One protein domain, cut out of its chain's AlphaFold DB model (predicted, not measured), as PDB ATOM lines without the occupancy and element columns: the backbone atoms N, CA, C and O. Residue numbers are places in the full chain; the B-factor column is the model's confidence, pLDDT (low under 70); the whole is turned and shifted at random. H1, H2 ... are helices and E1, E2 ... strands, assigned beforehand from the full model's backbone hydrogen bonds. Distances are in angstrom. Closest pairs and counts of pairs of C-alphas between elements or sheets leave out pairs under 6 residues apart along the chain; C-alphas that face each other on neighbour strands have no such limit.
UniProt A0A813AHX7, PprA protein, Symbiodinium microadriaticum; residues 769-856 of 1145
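What this domain is: This is residues 769 to 856 of the 1145 residues of the protein "PprA protein" of Symbiodinium microadriaticum (UniProt A0A813AHX7). A single strongly twisted antiparallel sheet of five strands has one helix, H1, packed crosswise over one of its faces. On the helix's side of the sheet a long loop, residues 788 to 807, goes from the edge strand E2 to the opposite edge strand E3, while no named element covers the other face. The 88 printed residues include one named helix and five named strands, along the chain E1, E2, E3, H1, E4, E5, with the sheet order E2, E1, E5, E4, E3; the class is mixed, helices and strands. The whole is compact, with a radius of gyration of the C-alphas of 12.2 A and spans of 35 by 24 by 22 A.

Where its parts are: E1, residues 771 to 777, begins at C-alpha 771 (199.321, 235.415, 153.361) and is 20.2 A long. E2, residues 783 to 787, measures 12.9 A, and E3, residues 808 to 811, measures 10.0 A. H1, residues 815 to 824, begins at C-alpha 815 (190.411, 247.810, 161.750) and is 14.3 A long. E4, residues 830 to 838, measures 25.4 A. E5, residues 841 to 849, measures 26.5 A and ends at C-alpha 849 (192.787, 236.843, 151.739).

How they stand to each other: The edge strand E2 forms a hairpin with E1, antiparallel at 148 degrees, with N 774 and O 786 2.8 A apart, within hydrogen-bond range. E1 is antiparallel to E5 at 161 degrees, with N 846 and O 773 at 2.8 A. E5 and E4 are a hairpin at 158 degrees, with N 836 and O 843 at 2.8 A. E4 and the other edge strand, E3, are antiparallel at 153 degrees, with N 810 and O 831 at 2.8 A. E2 and E3 are apart. H1 is on the sheet at a height of 10.0 A over the sheet. It lies over E4 and, only just, over E5, on which 3 of its C-alphas fall. It runs across the strands, at 82 degrees to E4 on the local plane. The closest C-alphas of E3 and H1 are those of Phe 810 and Leu 817, 6.9 A apart; those of H1 and E4 are Leu 817 and Gly 831, 7.2 A apart. In H1 every O i to N i+4 pair is within hydrogen-bond range.

The domain as a whole: The two C-alphas farthest apart are those of Gln 780 and Gly 853, at 36.5 A. The printed part has no cut. The link from E2 to E3, 20 residues, is long; the other four links are tight. The mean pLDDT of the printed part is 71.1, and 37 residues are under 70: residues 777 to 806, 812 to 813, 838 to 841 and 853.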
ATOM      1  N   PHE A 769     194.190 231.052 151.642       76.69
ATOM      2  CA  PHE A 769     194.670 232.402 151.960       76.69
ATOM      3  C   PHE A 769     195.938 232.769 151.175       76.69
ATOM      4  O   PHE A 769     196.781 231.922 150.869       76.69
ATOM      5  N   ASP A 770     196.095 234.058 150.893       77.19
ATOM      6  CA  ASP A 770     197.260 234.620 150.218       77.19
ATOM      7  C   ASP A 770     198.474 234.710 151.146       77.19
ATOM      8  O   ASP A 770     199.595 234.421 150.725       77.19
ATOM      9  N   ASP A 771     198.259 235.080 152.408       76.25
ATOM     10  CA  ASP A 771     199.321 235.415 153.361       76.25
ATOM     11  C   ASP A 771     199.016 234.879 154.772       76.25
ATOM     12  O   ASP A 771     197.857 234.636 155.121       76.25
ATOM     13  N   ALA A 772     200.063 234.683 155.575       78.94
ATOM     14  CA  ALA A 772     199.982 234.238 156.959       78.94
ATOM     15  C   ALA A 772     201.024 234.921 157.857       78.94
ATOM     16  O   ALA A 772     202.171 235.172 157.475       78.94
ATOM     17  N   ILE A 773     200.599 235.198 159.089       77.88
ATOM     18  CA  ILE A 773     201.366 235.920 160.102       77.88
ATOM     19  C   ILE A 773     201.152 235.232 161.453       77.88
ATOM     20  O   ILE A 773     200.015 235.032 161.875       77.88
ATOM     21  N   ILE A 774     202.236 234.906 162.154       78.12
ATOM     22  CA  ILE A 774     202.214 234.504 163.562       78.12
ATOM     23  C   ILE A 774     202.609 235.720 164.401       78.12
ATOM     24  O   ILE A 774     203.757 236.164 164.354       78.12
ATOM     25  N   LEU A 775     201.671 236.258 165.180       78.00
ATOM     26  CA  LEU A 775     201.944 237.308 166.163       78.00
ATOM     27  C   LEU A 775     202.270 236.705 167.526       78.00
ATOM     28  O   LEU A 775     201.552 235.833 168.013       78.00
ATOM     29  N   ARG A 776     203.319 237.223 168.169       73.19
ATOM     30  CA  ARG A 776     203.734 236.852 169.530       73.19
ATOM     31  C   ARG A 776     204.117 238.086 170.361       73.19
ATOM     32  O   ARG A 776     204.653 239.045 169.801       73.19
ATOM     33  N   PRO A 777     203.893 238.093 171.687       68.44
ATOM     34  CA  PRO A 777     204.314 239.178 172.566       68.44
ATOM     35  C   PRO A 777     205.842 239.228 172.672       68.44
ATOM     36  O   PRO A 777     206.503 238.245 173.020       68.44
ATOM     37  N   HIS A 778     206.415 240.395 172.388       66.06
ATOM     38  CA  HIS A 778     207.853 240.615 172.463       66.06
ATOM     39  C   HIS A 778     208.297 240.908 173.906       66.06
ATOM     40  O   HIS A 778     207.599 241.569 174.674       66.06
ATOM     41  N   TRP A 779     209.489 240.442 174.290       51.38
ATOM     42  CA  TRP A 779     209.979 240.501 175.676       51.38
ATOM     43  C   TRP A 779     210.284 241.919 176.187       51.38
ATOM     44  O   TRP A 779     210.329 242.134 177.395       51.38
ATOM     45  N   GLN A 780     210.451 242.894 175.287       52.84
ATOM     46  CA  GLN A 780     210.567 244.324 175.624       52.84
ATOM     47  C   GLN A 780     209.200 245.040 175.688       52.84
ATOM     48  O   GLN A 780     209.149 246.254 175.877       52.84
ATOM     49  N   GLY A 781     208.097 244.306 175.511       55.47
ATOM     50  CA  GLY A 781     206.772 244.852 175.222       55.47
ATOM     51  C   GLY A 781     206.517 245.009 173.717       55.47
ATOM     52  O   GLY A 781     207.442 244.970 172.903       55.47
ATOM     53  N   GLY A 782     205.240 245.180 173.365       63.62
ATOM     54  CA  GLY A 782     204.756 245.165 171.980       63.62
ATOM     55  C   GLY A 782     204.519 243.750 171.436       63.62
ATOM     56  O   GLY A 782     204.771 242.751 172.112       63.62
ATOM     57  N   LEU A 783     204.019 243.675 170.204       67.81
ATOM     58  CA  LEU A 783     203.852 242.432 169.444       67.81
ATOM     59  C   LEU A 783     204.942 242.354 168.373       67.81
ATOM     60  O   LEU A 783     205.367 243.378 167.851       67.81
ATOM     61  N   MET A 784     205.384 241.151 168.034       69.62
ATOM     62  CA  MET A 784     206.301 240.887 166.926       69.62
ATOM     63  C   MET A 784     205.681 239.830 166.016       69.62
ATOM     64  O   MET A 784     205.161 238.825 166.507       69.62
ATOM     65  N   ALA A 785     205.783 240.036 164.705       66.25
ATOM     66  CA  ALA A 785     205.414 239.040 163.711       66.25
ATOM     67  C   ALA A 785     206.588 238.116 163.361       66.25
ATOM     68  O   ALA A 785     207.720 238.566 163.188       66.25
ATOM     69  N   ALA A 786     206.281 236.838 163.165       60.72
ATOM     70  CA  ALA A 786     206.967 235.986 162.205       60.72
ATOM     71  C   ALA A 786     206.009 235.758 161.024       60.72
ATOM     72  O   ALA A 786     204.842 235.431 161.229       60.72
ATOM     73  N   SER A 787     206.470 235.957 159.792       57.91
ATOM     74  CA  SER A 787     205.687 235.724 158.573       57.91
ATOM     75  C   SER A 787     206.577 235.053 157.537       57.91
ATOM     76  O   SER A 787     207.746 235.410 157.407       57.91
ATOM     77  N   SER A 788     206.010 234.113 156.783       48.91
ATOM     78  CA  SER A 788     206.671 233.451 155.653       48.91
ATOM     79  C   SER A 788     206.750 234.321 154.389       48.91
ATOM     80  O   SER A 788     207.248 233.863 153.364       48.91
ATOM     81  N   THR A 789     206.190 235.535 154.422       50.59
ATOM     82  CA  THR A 789     205.830 236.281 153.202       50.59
ATOM     83  C   THR A 789     206.098 237.788 153.278       50.59
ATOM     84  O   THR A 789     206.325 238.409 152.239       50.59
ATOM     85  N   MET A 790     206.158 238.393 154.471       55.72
ATOM     86  CA  MET A 790     206.532 239.807 154.619       55.72
ATOM     87  C   MET A 790     208.002 240.058 154.233       55.72
ATOM     88  O   MET A 790     208.926 239.602 154.900       55.72
ATOM     89  N   ALA A 791     208.230 240.881 153.204       41.56
ATOM     90  CA  ALA A 791     209.560 241.184 152.655       41.56
ATOM     91  C   ALA A 791     210.489 242.030 153.564       41.56
ATOM     92  O   ALA A 791     211.563 242.457 153.132       41.56
ATOM     93  N   LYS A 792     210.087 242.308 154.812       46.72
ATOM     94  CA  LYS A 792     210.881 242.989 155.845       46.72
ATOM     95  C   LYS A 792     210.559 242.409 157.228       46.72
ATOM     96  O   LYS A 792     209.379 242.233 157.529       46.72
ATOM     97  N   PRO A 793     211.559 242.215 158.107       48.28
ATOM     98  CA  PRO A 793     211.309 242.036 159.534       48.28
ATOM     99  C   PRO A 793     210.596 243.273 160.095       48.28
ATOM    100  O   PRO A 793     211.052 244.394 159.862       48.28
ATOM    101  N   THR A 794     209.501 243.077 160.831       62.56
ATOM    102  CA  THR A 794     208.792 244.160 161.532       62.56
ATOM    103  C   THR A 794     209.225 244.222 162.995       62.56
ATOM    104  O   THR A 794     209.387 243.204 163.672       62.56
ATOM    105  N   GLU A 795     209.445 245.434 163.491       61.16
ATOM    106  CA  GLU A 795     209.835 245.696 164.873       61.16
ATOM    107  C   GLU A 795     208.601 245.846 165.784       61.16
ATOM    108  O   GLU A 795     207.520 246.205 165.316       61.16
ATOM    109  N   PRO A 796     208.740 245.689 167.117       57.09
ATOM    110  CA  PRO A 796     207.618 245.826 168.055       57.09
ATOM    111  C   PRO A 796     206.906 247.188 168.060       57.09
ATOM    112  O   PRO A 796     205.807 247.312 168.601       57.09
ATOM    113  N   LYS A 797     207.532 248.213 167.465       62.53
ATOM    114  CA  LYS A 797     206.966 249.552 167.249       62.53
ATOM    115  C   LYS A 797     205.943 249.590 166.104       62.53
ATOM    116  O   LYS A 797     205.034 250.409 166.149       62.53
ATOM    117  N   ASP A 798     206.085 248.718 165.106       64.88
ATOM    118  CA  ASP A 798     205.259 248.718 163.892       64.88
ATOM    119  C   ASP A 798     203.859 248.147 164.196       64.88
ATOM    120  O   ASP A 798     202.872 248.499 163.560       64.88
ATOM    121  N   TRP A 799     203.766 247.342 165.261       66.25
ATOM    122  CA  TRP A 799     202.539 246.767 165.817       66.25
ATOM    123  C   TRP A 799     201.911 247.615 166.943       66.25
ATOM    124  O   TRP A 799     201.003 247.159 167.645       66.25
ATOM    125  N   ALA A 800     202.394 248.843 167.171       56.50
ATOM    126  CA  ALA A 800     201.973 249.680 168.295       56.50
ATOM    127  C   ALA A 800     200.534 250.207 168.127       56.50
ATOM    128  O   ALA A 800     200.294 251.225 167.482       56.50
ATOM    129  N   GLY A 801     199.579 249.528 168.769       56.75
ATOM    130  CA  GLY A 801     198.148 249.839 168.693       56.75
ATOM    131  C   GLY A 801     197.314 248.782 167.964       56.75
ATOM    132  O   GLY A 801     196.098 248.932 167.898       56.75
ATOM    133  N   TYR A 802     197.934 247.707 167.465       65.94
ATOM    134  CA  TYR A 802     197.209 246.553 166.936       65.94
ATOM    135  C   TYR A 802     196.474 245.809 168.065       65.94
ATOM    136  O   TYR A 802     197.100 245.368 169.030       65.94
ATOM    137  N   ASP A 803     195.154 245.656 167.941       66.69
ATOM    138  CA  ASP A 803     194.347 244.828 168.844       66.69
ATOM    139  C   ASP A 803     194.350 243.372 168.358       66.69
ATOM    140  O   ASP A 803     193.863 243.069 167.268       66.69
ATOM    141  N   THR A 804     194.868 242.450 169.169       64.00
ATOM    142  CA  THR A 804     194.776 241.006 168.888       64.00
ATOM    143  C   THR A 804     193.338 240.494 169.013       64.00
ATOM    144  O   THR A 804     192.953 239.539 168.333       64.00
ATOM    145  N   GLY A 805     192.507 241.181 169.803       60.84
ATOM    146  CA  GLY A 805     191.078 240.942 169.937       60.84
ATOM    147  C   GLY A 805     190.743 239.535 170.429       60.84
ATOM    148  O   GLY A 805     191.426 238.947 171.267       60.84
ATOM    149  N   LYS A 806     189.650 238.981 169.898       63.19
ATOM    150  CA  LYS A 806     189.317 237.556 170.034       63.19
ATOM    151  C   LYS A 806     189.520 236.836 168.696       63.19
ATOM    152  O   LYS A 806     189.326 237.481 167.658       63.19
ATOM    153  N   PRO A 807     189.839 235.524 168.722       73.25
ATOM    154  CA  PRO A 807     189.767 234.654 167.552       73.25
ATOM    155  C   PRO A 807     188.431 234.793 166.818       73.25
ATOM    156  O   PRO A 807     187.375 234.911 167.449       73.25
ATOM    157  N   GLY A 808     188.475 234.799 165.489       79.00
ATOM    158  CA  GLY A 808     187.313 235.080 164.653       79.00
ATOM    159  C   GLY A 808     187.675 235.379 163.202       79.00
ATOM    160  O   GLY A 808     188.843 235.391 162.826       79.00
ATOM    161  N   LEU A 809     186.650 235.628 162.388       80.81
ATOM    162  CA  LEU A 809     186.800 236.132 161.021       80.81
ATOM    163  C   LEU A 809     186.966 237.653 161.019       80.81
ATOM    164  O   LEU A 809     186.443 238.338 161.901       80.81
ATOM    165  N   PHE A 810     187.641 238.160 159.992       79.69
ATOM    166  CA  PHE A 810     187.731 239.579 159.669       79.69
ATOM    167  C   PHE A 810     186.987 239.847 158.354       79.69
ATOM    168  O   PHE A 810     187.231 239.172 157.350       79.69
ATOM    169  N   GLU A 811     186.106 240.845 158.361       72.69
ATOM    170  CA  GLU A 811     185.443 241.392 157.169       72.69
ATOM    171  C   GLU A 811     186.144 242.691 156.738       72.69
ATOM    172  O   GLU A 811     186.794 243.326 157.562       72.69
ATOM    173  N   GLU A 812     185.967 243.128 155.489       69.50
ATOM    174  CA  GLU A 812     186.638 244.281 154.842       69.50
ATOM    175  C   GLU A 812     186.649 245.604 155.653       69.50
ATOM    176  O   GLU A 812     187.471 246.482 155.405       69.50
ATOM    177  N   SER A 813     185.761 245.758 156.644       68.69
ATOM    178  CA  SER A 813     185.682 246.934 157.531       68.69
ATOM    179  C   SER A 813     186.352 246.770 158.910       68.69
ATOM    180  O   SER A 813     186.286 247.684 159.736       68.69
ATOM    181  N   ASP A 814     186.999 245.633 159.187       78.19
ATOM    182  CA  ASP A 814     187.724 245.384 160.437       78.19
ATOM    183  C   ASP A 814     189.039 246.182 160.479       78.19
ATOM    184  O   ASP A 814     189.905 246.058 159.608       78.19
ATOM    185  N   GLN A 815     189.222 246.973 161.540       76.75
ATOM    186  CA  GLN A 815     190.411 247.810 161.750       76.75
ATOM    187  C   GLN A 815     191.716 246.997 161.750       76.75
ATOM    188  O   GLN A 815     192.773 247.531 161.413       76.75
ATOM    189  N   ARG A 816     191.650 245.699 162.073       76.75
ATOM    190  CA  ARG A 816     192.794 244.782 162.044       76.75
ATOM    191  C   ARG A 816     193.248 244.469 160.620       76.75
ATOM    192  O   ARG A 816     194.453 244.414 160.402       76.75
ATOM    193  N   LEU A 817     192.340 244.321 159.650       77.56
ATOM    194  CA  LEU A 817     192.721 244.144 158.239       77.56
ATOM    195  C   LEU A 817     193.353 245.410 157.667       77.56
ATOM    196  O   LEU A 817     194.338 245.317 156.935       77.56
ATOM    197  N   GLN A 818     192.839 246.585 158.039       77.31
ATOM    198  CA  GLN A 818     193.430 247.848 157.603       77.31
ATOM    199  C   GLN A 818     194.839 248.037 158.183       77.31
ATOM    200  O   GLN A 818     195.775 248.248 157.420       77.31
ATOM    201  N   ALA A 819     195.026 247.831 159.493       75.00
ATOM    202  CA  ALA A 819     196.350 247.885 160.119       75.00
ATOM    203  C   ALA A 819     197.334 246.859 159.522       75.00
ATOM    204  O   ALA A 819     198.496 247.184 159.295       75.00
ATOM    205  N   LEU A 820     196.884 245.636 159.221       77.25
ATOM    206  CA  LEU A 820     197.718 244.624 158.561       77.25
ATOM    207  C   LEU A 820     198.093 245.006 157.128       77.25
ATOM    208  O   LEU A 820     199.227 244.759 156.722       77.25
ATOM    209  N   SER A 821     197.176 245.641 156.394       79.38
ATOM    210  CA  SER A 821     197.431 246.144 155.040       79.38
ATOM    211  C   SER A 821     198.427 247.312 155.046       79.38
ATOM    212  O   SER A 821     199.325 247.374 154.207       79.38
ATOM    213  N   ASP A 822     198.319 248.208 156.032       75.25
ATOM    214  CA  ASP A 822     199.254 249.321 156.234       75.25
ATOM    215  C   ASP A 822     200.664 248.830 156.642       75.25
ATOM    216  O   ASP A 822     201.662 249.458 156.282       75.25
ATOM    217  N   ILE A 823     200.762 247.697 157.357       73.31
ATOM    218  CA  ILE A 823     202.035 247.075 157.772       73.31
ATOM    219  C   ILE A 823     202.686 246.261 156.639       73.31
ATOM    220  O   ILE A 823     203.905 246.336 156.469       73.31
ATOM    221  N   SER A 824     201.922 245.481 155.861       72.12
ATOM    222  CA  SER A 824     202.479 244.675 154.758       72.12
ATOM    223  C   SER A 824     202.746 245.489 153.487       72.12
ATOM    224  O   SER A 824     203.665 245.169 152.732       72.12
ATOM    225  N   GLY A 825     201.959 246.545 153.253       72.62
ATOM    226  CA  GLY A 825     201.921 247.285 151.990       72.62
ATOM    227  C   GLY A 825     201.022 246.653 150.918       72.62
ATOM    228  O   GLY A 825     201.009 247.137 149.786       72.62
ATOM    229  N   GLU A 826     200.266 245.601 151.251       78.69
ATOM    230  CA  GLU A 826     199.298 244.935 150.371       78.69
ATOM    231  C   GLU A 826     197.874 245.052 150.924       78.69
ATOM    232  O   GLU A 826     197.678 245.071 152.131       78.69
ATOM    233  N   GLN A 827     196.856 245.108 150.060       81.38
ATOM    234  CA  GLN A 827     195.458 245.181 150.505       81.38
ATOM    235  C   GLN A 827     194.836 243.788 150.657       81.38
ATOM    236  O   GLN A 827     194.843 242.998 149.710       81.38
ATOM    237  N   TYR A 828     194.238 243.527 151.824       84.19
ATOM    238  CA  TYR A 828     193.470 242.313 152.114       84.19
ATOM    239  C   TYR A 828     191.999 242.660 152.415       84.19
ATOM    240  O   TYR A 828     191.726 243.620 153.135       84.19
ATOM    241  N   GLN A 829     191.050 241.874 151.894       83.75
ATOM    242  CA  GLN A 829     189.599 242.090 152.062       83.75
ATOM    243  C   GLN A 829     188.935 241.086 153.015       83.75
ATOM    244  O   GLN A 829     187.805 241.302 153.457       83.75
ATOM    245  N   SER A 830     189.601 239.973 153.337       85.50
ATOM    246  CA  SER A 830     189.126 239.016 154.339       85.50
ATOM    247  C   SER A 830     190.278 238.410 155.138       85.50
ATOM    248  O   SER A 830     191.435 238.436 154.721       85.50
ATOM    249  N   GLY A 831     189.977 237.861 156.312       84.75
ATOM    250  CA  GLY A 831     190.984 237.201 157.140       84.75
ATOM    251  C   GLY A 831     190.391 236.380 158.276       84.75
ATOM    252  O   GLY A 831     189.173 236.321 158.457       84.75
ATOM    253  N   PHE A 832     191.263 235.753 159.057       85.12
ATOM    254  CA  PHE A 832     190.920 235.133 160.333       85.12
ATOM    255  C   PHE A 832     192.049 235.306 161.349       85.12
ATOM    256  O   PHE A 832     193.213 235.374 160.962       85.12
ATOM    257  N   SER A 833     191.714 235.289 162.640       85.12
ATOM    258  CA  SER A 833     192.660 235.002 163.722       85.12
ATOM    259  C   SER A 833     192.247 233.774 164.523       85.12
ATOM    260  O   SER A 833     191.067 233.543 164.792       85.12
ATOM    261  N   VAL A 834     193.253 233.015 164.944       84.12
ATOM    262  CA  VAL A 834     193.148 231.850 165.820       84.12
ATOM    263  C   VAL A 834     194.195 231.973 166.928       84.12
ATOM    264  O   VAL A 834     195.304 232.445 166.681       84.12
ATOM    265  N   GLY A 835     193.834 231.579 168.151       82.31
ATOM    266  CA  GLY A 835     194.754 231.570 169.288       82.31
ATOM    267  C   GLY A 835     195.718 230.382 169.242       82.31
ATOM    268  O   GLY A 835     195.331 229.274 168.880       82.31
ATOM    269  N   LEU A 836     196.964 230.626 169.629       77.50
ATOM    270  CA  LEU A 836     198.029 229.648 169.829       77.50
ATOM    271  C   LEU A 836     198.616 229.838 171.230       77.50
ATOM    272  O   LEU A 836     198.637 230.957 171.741       77.50
ATOM    273  N   GLU A 837     199.171 228.778 171.808       73.44
ATOM    274  CA  GLU A 837     200.053 228.877 172.972       73.44
ATOM    275  C   GLU A 837     201.465 228.430 172.573       73.44
ATOM    276  O   GLU A 837     201.660 227.319 172.079       73.44
ATOM    277  N   ILE A 838     202.454 229.309 172.758       67.25
ATOM    278  CA  ILE A 838     203.863 229.050 172.435       67.25
ATOM    279  C   ILE A 838     204.691 229.337 173.690       67.25
ATOM    280  O   ILE A 838     204.663 230.449 174.210       67.25
ATOM    281  N   GLU A 839     205.408 228.328 174.199       60.88
ATOM    282  CA  GLU A 839     206.224 228.408 175.430       60.88
ATOM    283  C   GLU A 839     205.476 228.936 176.682       60.88
ATOM    284  O   GLU A 839     206.086 229.522 177.580       60.88
ATOM    285  N   GLY A 840     204.155 228.740 176.774       62.66
ATOM    286  CA  GLY A 840     203.338 229.297 177.862       62.66
ATOM    287  C   GLY A 840     202.979 230.777 177.683       62.66
ATOM    288  O   GLY A 840     202.821 231.499 178.669       62.66
ATOM    289  N   ARG A 841     202.914 231.259 176.436       68.88
ATOM    290  CA  ARG A 841     202.502 232.623 176.075       68.88
ATOM    291  C   ARG A 841     201.451 232.596 174.975       68.88
ATOM    292  O   ARG A 841     201.586 231.838 174.016       68.88
ATOM    293  N   ASP A 842     200.477 233.497 175.086       76.38
ATOM    294  CA  ASP A 842     199.508 233.765 174.025       76.38
ATOM    295  C   ASP A 842     200.231 234.156 172.729       76.38
ATOM    296  O   ASP A 842     201.079 235.052 172.716       76.38
ATOM    297  N   ALA A 843     199.864 233.510 171.631       78.56
ATOM    298  CA  ALA A 843     200.236 233.869 170.274       78.56
ATOM    299  C   ALA A 843     198.992 233.801 169.375       78.56
ATOM    300  O   ALA A 843     197.953 233.260 169.758       78.56
ATOM    301  N   TRP A 844     199.076 234.353 168.167       83.75
ATOM    302  CA  TRP A 844     197.955 234.368 167.227       83.75
ATOM    303  C   TRP A 844     198.420 234.001 165.829       83.75
ATOM    304  O   TRP A 844     199.289 234.672 165.274       83.75
ATOM    305  N   LEU A 845     197.809 232.970 165.245       82.69
ATOM    306  CA  LEU A 845     197.909 232.711 163.814       82.69
ATOM    307  C   LEU A 845     196.849 233.543 163.097       82.69
ATOM    308  O   LEU A 845     195.658 233.436 163.396       82.69
ATOM    309  N   ILE A 846     197.291 234.348 162.139       83.31
ATOM    310  CA  ILE A 846     196.447 235.163 161.275       83.31
ATOM    311  C   ILE A 846     196.633 234.694 159.834       83.31
ATOM    312  O   ILE A 846     197.764 234.614 159.359       83.31
ATOM    313  N   GLY A 847     195.531 234.403 159.142       84.38
ATOM    314  CA  GLY A 847     195.507 234.142 157.699       84.38
ATOM    315  C   GLY A 847     194.732 235.232 156.963       84.38
ATOM    316  O   GLY A 847     193.720 235.718 157.475       84.38
ATOM    317  N   LEU A 848     195.206 235.631 155.780       84.50
ATOM    318  CA  LEU A 848     194.733 236.815 155.051       84.50
ATOM    319  C   LEU A 848     194.410 236.503 153.587       84.50
ATOM    320  O   LEU A 848     195.207 235.881 152.889       84.50
ATOM    321  N   GLY A 849     193.246 236.957 153.122       85.44
ATOM    322  CA  GLY A 849     192.787 236.843 151.739       85.44
ATOM    323  C   GLY A 849     192.628 238.211 151.077       85.44
ATOM    324  O   GLY A 849     192.023 239.125 151.647       85.44
ATOM    325  N   ARG A 850     193.149 238.351 149.855       83.50
ATOM    326  CA  ARG A 850     193.004 239.557 149.019       83.50
ATOM    327  C   ARG A 850     191.562 239.769 148.565       83.50
ATOM    328  O   ARG A 850     191.118 240.909 148.516       83.50
ATOM    329  N   ASP A 851     190.837 238.682 148.305       80.38
ATOM    330  CA  ASP A 851     189.428 238.699 147.904       80.38
ATOM    331  C   ASP A 851     188.468 238.619 149.109       80.38
ATOM    332  O   ASP A 851     188.699 237.910 150.101       80.38
ATOM    333  N   ALA A 852     187.341 239.326 149.013       73.94
ATOM    334  CA  ALA A 852     186.263 239.275 149.994       73.94
ATOM    335  C   ALA A 852     185.549 237.907 150.007       73.94
ATOM    336  O   ALA A 852     185.184 237.355 148.970       73.94
ATOM    337  N   GLY A 853     185.282 237.378 151.206       66.44
ATOM    338  CA  GLY A 853     184.469 236.168 151.403       66.44
ATOM    339  C   GLY A 853     185.187 234.822 151.234       66.44
ATOM    340  O   GLY A 853     184.545 233.788 151.408       66.44
ATOM    341  N   VAL A 854     186.498 234.802 150.954       70.06
ATOM    342  CA  VAL A 854     187.290 233.553 150.899       70.06
ATOM    343  C   VAL A 854     187.400 232.903 152.286       70.06
ATOM    344  O   VAL A 854     187.345 231.679 152.420       70.06
ATOM    345  N   MET A 855     187.499 233.708 153.349       76.31
ATOM    346  CA  MET A 855     187.512 233.205 154.726       76.31
ATOM    347  C   MET A 855     186.088 232.963 155.241       76.31
ATOM    348  O   MET A 855     185.283 233.884 155.357       76.31
ATOM    349  N   THR A 856     185.783 231.704 155.568       71.94
ATOM    350  CA  THR A 856     184.457 231.254 156.020       71.94
ATOM    351  C   THR A 856     184.500 230.706 157.448       71.94
ATOM    352  O   THR A 856     185.559 230.369 157.979       71.94
TER     353      THR A 856